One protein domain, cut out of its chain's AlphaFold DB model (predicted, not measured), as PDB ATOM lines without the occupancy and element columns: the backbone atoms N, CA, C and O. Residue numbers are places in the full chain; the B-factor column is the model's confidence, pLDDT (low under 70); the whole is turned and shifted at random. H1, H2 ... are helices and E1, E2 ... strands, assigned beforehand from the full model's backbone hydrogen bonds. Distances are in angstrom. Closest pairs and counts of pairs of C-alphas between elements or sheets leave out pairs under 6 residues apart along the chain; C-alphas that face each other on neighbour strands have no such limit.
ATOM      1  N   ARG A 688     278.269 183.899 227.176       86.31
ATOM      2  CA  ARG A 688     277.128 184.361 226.371       86.31
ATOM      3  C   ARG A 688     276.646 185.734 226.809       86.31
ATOM      4  O   ARG A 688     276.750 186.093 227.979       86.31
ATOM      5  N   LEU A 689     276.106 186.491 225.862       85.75
ATOM      6  CA  LEU A 689     275.453 187.764 226.143       85.75
ATOM      7  C   LEU A 689     274.007 187.513 226.595       85.75
ATOM      8  O   LEU A 689     273.302 186.698 226.003       85.75
ATOM      9  N   GLU A 690     273.549 188.251 227.603       85.31
ATOM     10  CA  GLU A 690     272.152 188.293 228.053       85.31
ATOM     11  C   GLU A 690     271.694 189.758 228.206       85.31
ATOM     12  O   GLU A 690     272.490 190.637 228.542       85.31
ATOM     13  N   LEU A 691     270.411 190.041 227.957       83.12
ATOM     14  CA  LEU A 691     269.823 191.367 228.176       83.12
ATOM     15  C   LEU A 691     269.070 191.361 229.509       83.12
ATOM     16  O   LEU A 691     268.050 190.689 229.636       83.12
ATOM     17  N   ILE A 692     269.566 192.104 230.498       82.88
ATOM     18  CA  ILE A 692     268.976 192.196 231.841       82.88
ATOM     19  C   ILE A 692     268.776 193.679 232.156       82.88
ATOM     20  O   ILE A 692     269.710 194.467 232.039       82.88
ATOM     21  N   ASP A 693     267.556 194.079 232.519       82.38
ATOM     22  CA  ASP A 693     267.199 195.472 232.840       82.38
ATOM     23  C   ASP A 693     267.623 196.493 231.765       82.38
ATOM     24  O   ASP A 693     268.201 197.541 232.069       82.38
ATOM     25  N   ASN A 694     267.376 196.173 230.488       78.62
ATOM     26  CA  ASN A 694     267.794 196.967 229.320       78.62
ATOM     27  C   ASN A 694     269.309 197.235 229.232       78.62
ATOM     28  O   ASN A 694     269.740 198.151 228.531       78.62
ATOM     29  N   ARG A 695     270.130 196.437 229.922       78.44
ATOM     30  CA  ARG A 695     271.590 196.472 229.843       78.44
ATOM     31  C   ARG A 695     272.113 195.143 229.317       78.44
ATOM     32  O   ARG A 695     271.586 194.079 229.636       78.44
ATOM     33  N   ILE A 696     273.142 195.216 228.479       84.06
ATOM     34  CA  ILE A 696     273.791 194.036 227.913       84.06
ATOM     35  C   ILE A 696     274.803 193.534 228.942       84.06
ATOM     36  O   ILE A 696     275.719 194.259 229.338       84.06
ATOM     37  N   MET A 697     274.608 192.301 229.389       89.12
ATOM     38  CA  MET A 697     275.429 191.643 230.394       89.12
ATOM     39  C   MET A 697     276.154 190.459 229.757       89.12
ATOM     40  O   MET A 697     275.587 189.734 228.941       89.12
ATOM     41  N   LEU A 698     277.403 190.239 230.151       91.12
ATOM     42  CA  LEU A 698     278.166 189.048 229.809       91.12
ATOM     43  C   LEU A 698     278.004 188.029 230.940       91.12
ATOM     44  O   LEU A 698     278.335 188.322 232.095       91.12
ATOM     45  N   ARG A 699     277.499 186.841 230.609       85.50
ATOM     46  CA  ARG A 699     277.413 185.703 231.521       85.50
ATOM     47  C   ARG A 699     278.532 184.721 231.223       85.50
ATOM     48  O   ARG A 699     278.668 184.243 230.097       85.50
ATOM     49  N   ASP A 700     279.317 184.431 232.250       85.81
ATOM     50  CA  ASP A 700     280.353 183.407 232.213       85.81
ATOM     51  C   ASP A 700     279.839 182.162 232.944       85.81
ATOM     52  O   ASP A 700     279.673 182.176 234.167       85.81
ATOM     53  N   ASP A 701     279.544 181.098 232.192       80.50
ATOM     54  CA  ASP A 701     278.975 179.868 232.746       80.50
ATOM     55  C   ASP A 701     279.968 179.095 233.637       80.50
ATOM     56  O   ASP A 701     279.529 178.322 234.489       80.50
ATOM     57  N   LEU A 702     281.287 179.321 233.512       79.44
ATOM     58  CA  LEU A 702     282.280 178.706 234.409       79.44
ATOM     59  C   LEU A 702     282.288 179.349 235.782       79.44
ATOM     60  O   LEU A 702     282.411 178.672 236.799       79.44
ATOM     61  N   LEU A 703     282.248 180.677 235.790       81.12
ATOM     62  CA  LEU A 703     282.391 181.459 237.009       81.12
ATOM     63  C   LEU A 703     281.034 181.717 237.666       81.12
ATOM     64  O   LEU A 703     280.985 182.195 238.797       81.12
ATOM     65  N   ASN A 704     279.936 181.393 236.970       82.62
ATOM     66  CA  ASN A 704     278.570 181.732 237.354       82.62
ATOM     67  C   ASN A 704     278.440 183.222 237.716       82.62
ATOM     68  O   ASN A 704     277.752 183.607 238.662       82.62
ATOM     69  N   THR A 705     279.159 184.063 236.972       86.81
ATOM     70  CA  THR A 705     279.167 185.512 237.153       86.81
ATOM     71  C   THR A 705     278.475 186.176 235.980       86.81
ATOM     72  O   THR A 705     278.773 185.874 234.823       86.81
ATOM     73  N   THR A 706     277.615 187.139 236.294       89.12
ATOM     74  CA  THR A 706     276.994 188.033 235.320       89.12
ATOM     75  C   THR A 706     277.480 189.445 235.604       89.12
ATOM     76  O   THR A 706     277.323 189.939 236.721       89.12
ATOM     77  N   ARG A 707     278.086 190.102 234.613       93.94
ATOM     78  CA  ARG A 707     278.563 191.487 234.748       93.94
ATOM     79  C   ARG A 707     278.213 192.320 233.517       93.94
ATOM     80  O   ARG A 707     278.091 191.749 232.435       93.94
ATOM     81  N   PRO A 708     278.078 193.650 233.645       90.31
ATOM     82  CA  PRO A 708     277.999 194.509 232.471       90.31
ATOM     83  C   PRO A 708     279.286 194.382 231.646       90.31
ATOM     84  O   PRO A 708     280.374 194.171 232.200       90.31
ATOM     85  N   LEU A 709     279.152 194.498 230.325       88.25
ATOM     86  CA  LEU A 709     280.300 194.696 229.439       88.25
ATOM     87  C   LEU A 709     281.010 195.996 229.823       88.25
ATOM     88  O   LEU A 709     280.353 196.976 230.189       88.25
ATOM     89  N   THR A 710     282.339 196.009 229.753       88.56
ATOM     90  CA  THR A 710     283.063 197.278 229.858       88.56
ATOM     91  C   THR A 710     282.858 198.095 228.583       88.56
ATOM     92  O   THR A 710     282.478 197.563 227.539       88.56
ATOM     93  N   GLU A 711     283.101 199.402 228.656       83.31
ATOM     94  CA  GLU A 711     282.994 200.291 227.493       83.31
ATOM     95  C   GLU A 711     283.956 199.856 226.369       83.31
ATOM     96  O   GLU A 711     283.651 199.995 225.187       83.31
ATOM     97  N   GLU A 712     285.107 199.283 226.726       83.00
ATOM     98  CA  GLU A 712     286.085 198.744 225.785       83.00
ATOM     99  C   GLU A 712     285.577 197.476 225.089       83.00
ATOM    100  O   GLU A 712     285.664 197.403 223.864       83.00
ATOM    101  N   GLU A 713     284.999 196.525 225.832       84.25
ATOM    102  CA  GLU A 713     284.397 195.301 225.273       84.25
ATOM    103  C   GLU A 713     283.192 195.636 224.387       84.25
ATOM    104  O   GLU A 713     283.014 195.059 223.320       84.25
ATOM    105  N   LEU A 714     282.390 196.632 224.775       84.69
ATOM    106  CA  LEU A 714     281.263 197.099 223.970       84.69
ATOM    107  C   LEU A 714     281.711 197.743 222.645       84.69
ATOM    108  O   LEU A 714     280.962 197.734 221.674       84.69
ATOM    109  N   ARG A 715     282.915 198.324 222.596       80.00
ATOM    110  CA  ARG A 715     283.452 198.951 221.377       80.00
ATOM    111  C   ARG A 715     284.191 197.988 220.460       80.00
ATOM    112  O   ARG A 715     284.154 198.197 219.254       80.00
ATOM    113  N   HIS A 716     284.905 197.015 221.019       79.44
ATOM    114  CA  HIS A 716     285.803 196.148 220.248       79.44
ATOM    115  C   HIS A 716     285.208 194.771 220.021       79.44
ATOM    116  O   HIS A 716     285.327 194.232 218.928       79.44
ATOM    117  N   ASP A 717     284.541 194.232 221.037       83.00
ATOM    118  CA  ASP A 717     284.052 192.869 220.995       83.00
ATOM    119  C   ASP A 717     282.593 192.812 220.580       83.00
ATOM    120  O   ASP A 717     282.079 191.718 220.486       83.00
ATOM    121  N   VAL A 718     281.897 193.925 220.340       82.25
ATOM    122  CA  VAL A 718     280.447 193.937 220.118       82.25
ATOM    123  C   VAL A 718     280.080 194.703 218.836       82.25
ATOM    124  O   VAL A 718     280.233 195.916 218.741       82.25
ATOM    125  N   GLU A 719     279.533 193.997 217.848       82.94
ATOM    126  CA  GLU A 719     279.062 194.536 216.569       82.94
ATOM    127  C   GLU A 719     277.538 194.710 216.583       82.94
ATOM    128  O   GLU A 719     276.811 193.760 216.859       82.94
ATOM    129  N   ILE A 720     277.037 195.905 216.244       83.69
ATOM    130  CA  ILE A 720     275.598 196.185 216.120       83.69
ATOM    131  C   ILE A 720     275.189 196.171 214.641       83.69
ATOM    132  O   ILE A 720     275.470 197.112 213.901       83.69
ATOM    133  N   ILE A 721     274.453 195.147 214.226       83.50
ATOM    134  CA  ILE A 721     273.921 194.976 212.871       83.50
ATOM    135  C   ILE A 721     272.495 195.507 212.828       83.50
ATOM    136  O   ILE A 721     271.641 195.007 213.549       83.50
ATOM    137  N   GLN A 722     272.185 196.488 211.980       82.25
ATOM    138  CA  GLN A 722     270.795 196.924 211.826       82.25
ATOM    139  C   GLN A 722     269.959 195.891 211.068       82.25
ATOM    140  O   GLN A 722     270.337 195.461 209.984       82.25
ATOM    141  N   CYS A 723     268.799 195.538 211.617       79.75
ATOM    142  CA  CYS A 723     267.913 194.562 210.992       79.75
ATOM    143  C   CYS A 723     267.127 195.163 209.829       79.75
ATOM    144  O   CYS A 723     266.546 196.244 209.973       79.75
ATOM    145  N   ALA A 724     267.024 194.420 208.726       77.75
ATOM    146  CA  ALA A 724     266.174 194.770 207.593       77.75
ATOM    147  C   ALA A 724     264.671 194.652 207.911       77.75
ATOM    148  O   ALA A 724     263.855 195.351 207.312       77.75
ATOM    149  N   ASP A 725     264.294 193.788 208.861       76.75
ATOM    150  CA  ASP A 725     262.916 193.628 209.327       76.75
ATOM    151  C   ASP A 725     262.821 193.563 210.857       76.75
ATOM    152  O   ASP A 725     263.814 193.348 211.553       76.75
ATOM    153  N   ARG A 726     261.605 193.731 211.397       72.75
ATOM    154  CA  ARG A 726     261.370 193.787 212.852       72.75
ATOM    155  C   ARG A 726     261.752 192.512 213.620       72.75
ATOM    156  O   ARG A 726     261.858 192.566 214.838       72.75
ATOM    157  N   HIS A 727     261.930 191.385 212.932       75.75
ATOM    158  CA  HIS A 727     262.343 190.100 213.507       75.75
ATOM    159  C   HIS A 727     263.743 189.665 213.046       75.75
ATOM    160  O   HIS A 727     264.173 188.562 213.388       75.75
ATOM    161  N   CYS A 728     264.434 190.499 212.262       78.38
ATOM    162  CA  CYS A 728     265.798 190.272 211.784       78.38
ATOM    163  C   CYS A 728     266.012 188.893 211.122       78.38
ATOM    164  O   CYS A 728     267.005 188.208 211.376       78.38
ATOM    165  N   ARG A 729     265.034 188.412 210.339       79.56
ATOM    166  CA  ARG A 729     265.012 187.012 209.871       79.56
ATOM    167  C   ARG A 729     266.143 186.700 208.904       79.56
ATOM    168  O   ARG A 729     266.651 185.580 208.905       79.56
ATOM    169  N   LYS A 730     266.518 187.679 208.080       81.62
ATOM    170  CA  LYS A 730     267.622 187.550 207.130       81.62
ATOM    171  C   LYS A 730     268.954 187.455 207.874       81.62
ATOM    172  O   LYS A 730     269.697 186.504 207.667       81.62
ATOM    173  N   GLU A 731     269.191 188.379 208.798       88.69
ATOM    174  CA  GLU A 731     270.434 188.478 209.560       88.69
ATOM    175  C   GLU A 731     270.627 187.257 210.467       88.69
ATOM    176  O   GLU A 731     271.717 186.701 210.528       88.69
ATOM    177  N   ARG A 732     269.559 186.755 211.105       79.81
ATOM    178  CA  ARG A 732     269.623 185.521 211.910       79.81
ATOM    179  C   ARG A 732     269.997 184.288 211.090       79.81
ATOM    180  O   ARG A 732     270.726 183.434 211.581       79.81
ATOM    181  N   ARG A 733     269.517 184.189 209.847       80.12
ATOM    182  CA  ARG A 733     269.862 183.073 208.953       80.12
ATOM    183  C   ARG A 733     271.312 183.165 208.475       80.12
ATOM    184  O   ARG A 733     271.971 182.141 208.360       80.12
ATOM    185  N   GLU A 734     271.793 184.375 208.201       81.06
ATOM    186  CA  GLU A 734     273.172 184.626 207.763       81.06
ATOM    187  C   GLU A 734     274.196 184.430 208.892       81.06
ATOM    188  O   GLU A 734     275.333 184.051 208.621       81.06
ATOM    189  N   LEU A 735     273.794 184.639 210.150       77.62
ATOM    190  CA  LEU A 735     274.653 184.477 211.329       77.62
ATOM    191  C   LEU A 735     274.715 183.040 211.880       77.62
ATOM    192  O   LEU A 735     275.581 182.765 212.702       77.62
ATOM    193  N   GLY A 736     273.849 182.133 211.416       74.12
ATOM    194  CA  GLY A 736     273.700 180.785 211.975       74.12
ATOM    195  C   GLY A 736     272.848 180.780 213.252       74.12
ATOM    196  O   GLY A 736     272.987 181.644 214.113       74.12
ATOM    197  N   GLU A 737     271.933 179.813 213.384       61.75
ATOM    198  CA  GLU A 737     270.988 179.747 214.518       61.75
ATOM    199  C   GLU A 737     271.644 179.372 215.864       61.75
ATOM    200  O   GLU A 737     270.988 179.473 216.899       61.75
ATOM    201  N   ASP A 738     272.932 179.013 215.857       54.06
ATOM    202  CA  ASP A 738     273.652 178.459 217.009       54.06
ATOM    203  C   ASP A 738     274.551 179.457 217.770       54.06
ATOM    204  O   ASP A 738     275.191 179.050 218.738       54.06
ATOM    205  N   ASP A 739     274.583 180.750 217.415       56.97
ATOM    206  CA  ASP A 739     275.513 181.710 218.037       56.97
ATOM    207  C   ASP A 739     274.863 182.925 218.731       56.97
ATOM    208  O   ASP A 739     273.827 183.464 218.330       56.97
ATOM    209  N   HIS A 740     275.548 183.338 219.808       67.88
ATOM    210  CA  HIS A 740     275.259 184.308 220.879       67.88
ATOM    211  C   HIS A 740     274.763 185.713 220.457       67.88
ATOM    212  O   HIS A 740     275.365 186.727 220.815       67.88
ATOM    213  N   SER A 741     273.653 185.793 219.729       76.31
ATOM    214  CA  SER A 741     273.042 187.045 219.273       76.31
ATOM    215  C   SER A 741     271.831 187.451 220.122       76.31
ATOM    216  O   SER A 741     271.010 186.623 220.516       76.31
ATOM    217  N   ILE A 742     271.703 188.753 220.401       76.94
ATOM    218  CA  ILE A 742     270.543 189.341 221.092       76.94
ATOM    219  C   ILE A 742     269.832 190.306 220.149       76.94
ATOM    220  O   ILE A 742     270.471 191.149 219.516       76.94
ATOM    221  N   VAL A 743     268.500 190.221 220.103       75.75
ATOM    222  CA  VAL A 743     267.640 191.161 219.372       75.75
ATOM    223  C   VAL A 743     267.095 192.212 220.340       75.75
ATOM    224  O   VAL A 743     266.382 191.872 221.283       75.75
ATOM    225  N   VAL A 744     267.393 193.492 220.094       75.12
ATOM    226  CA  VAL A 744     266.863 194.612 220.892       75.12
ATOM    227  C   VAL A 744     265.823 195.384 220.077       75.12
ATOM    228  O   VAL A 744     266.125 195.962 219.026       75.12
ATOM    229  N   ALA A 745     264.580 195.411 220.565       62.28
ATOM    230  CA  ALA A 745     263.492 196.162 219.944       62.28
ATOM    231  C   ALA A 745     263.718 197.678 220.110       62.28
ATOM    232  O   ALA A 745     263.870 198.176 221.223       62.28
TER     233      ALA A 745
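Overview. This is residues 688 to 745 of the 792 residues of an uncharacterized protein of Cercospora berteroae (UniProt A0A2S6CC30). A small twisted sheet of three strands, E1, E2 and E3, makes one end of an open model, and H2 with the residues just before it makes the other; H1 and E4 lead out from the sheet to that far end, and E5 comes back to lie near E1. Residues 733 to 738, of which 733 to 735 belong to H2, stand free. The printed part has 58 residues, with two named helices and five named strands in the order E1, E2, E3, H1, E4, H2, E5; the class is mixed, helices and strands, and the sheet, in the order E1, E2, E3, is antiparallel. It is only just loose, close to compact, with a radius of gyration of the C-alphas of 12.5 A, and only just elongated, with spans of 34 by 22 by 22 A.

Arrangement. Begin at E1, residues 688 to 692, and go on to E2, residues 695 to 700: they form an antiparallel hairpin at 141 degrees, where N 690 and O 697 are within hydrogen-bond range at 2.9 A. E2 and E3, residues 705 to 708, form a second antiparallel hairpin, at 150 degrees, with N 698 and O 707 2.8 A apart. E1, E2 and E3 are a meander, each strand the antiparallel neighbour of the one before; E2 is the inner strand, and the sheet is only just strongly twisted, its C-alphas lying up to 4.2 A off the best plane. Next look at H1, residues 711 to 716, which is not on the sheet. H1 and E4, residues 718 to 722, meet only through their link. E4 and H2, residues 729 to 735, are only just apart, with 8.1 A between their closest C-alphas. In H1 and H2 every O i to N i+4 pair is within hydrogen-bond range. At E5, residues 742 to 744, the closest C-alphas to E1 are those of Leu 689 and Ile 742, 7.2 A apart. E4 and E5 are apart, and each pairs with no named strand.

Along the chain. Find C-alpha 688 at (277.128, 184.361, 226.371), where E1 begins and runs 12.6 A. E2 is 15.9 A long, E3 10.2 A and H1 8.8 A. From C-alpha 718 at (280.447, 193.937, 220.118), E4 runs 13.1 A. H2 is 10.1 A long, and E5 runs 6.4 A to C-alpha 744 at (266.863, 194.612, 220.892).

Size, cuts and confidence. The C-alphas of Leu 703 and Ala 724 are the two farthest apart, at 36.1 A. The printed part has no cut and no long link; E4 to H2 and H2 to E5 are short links, and the other links are tight. The mean pLDDT of the printed part is 80.4; look for values under 70 at residues 737 to 740 and residue 745.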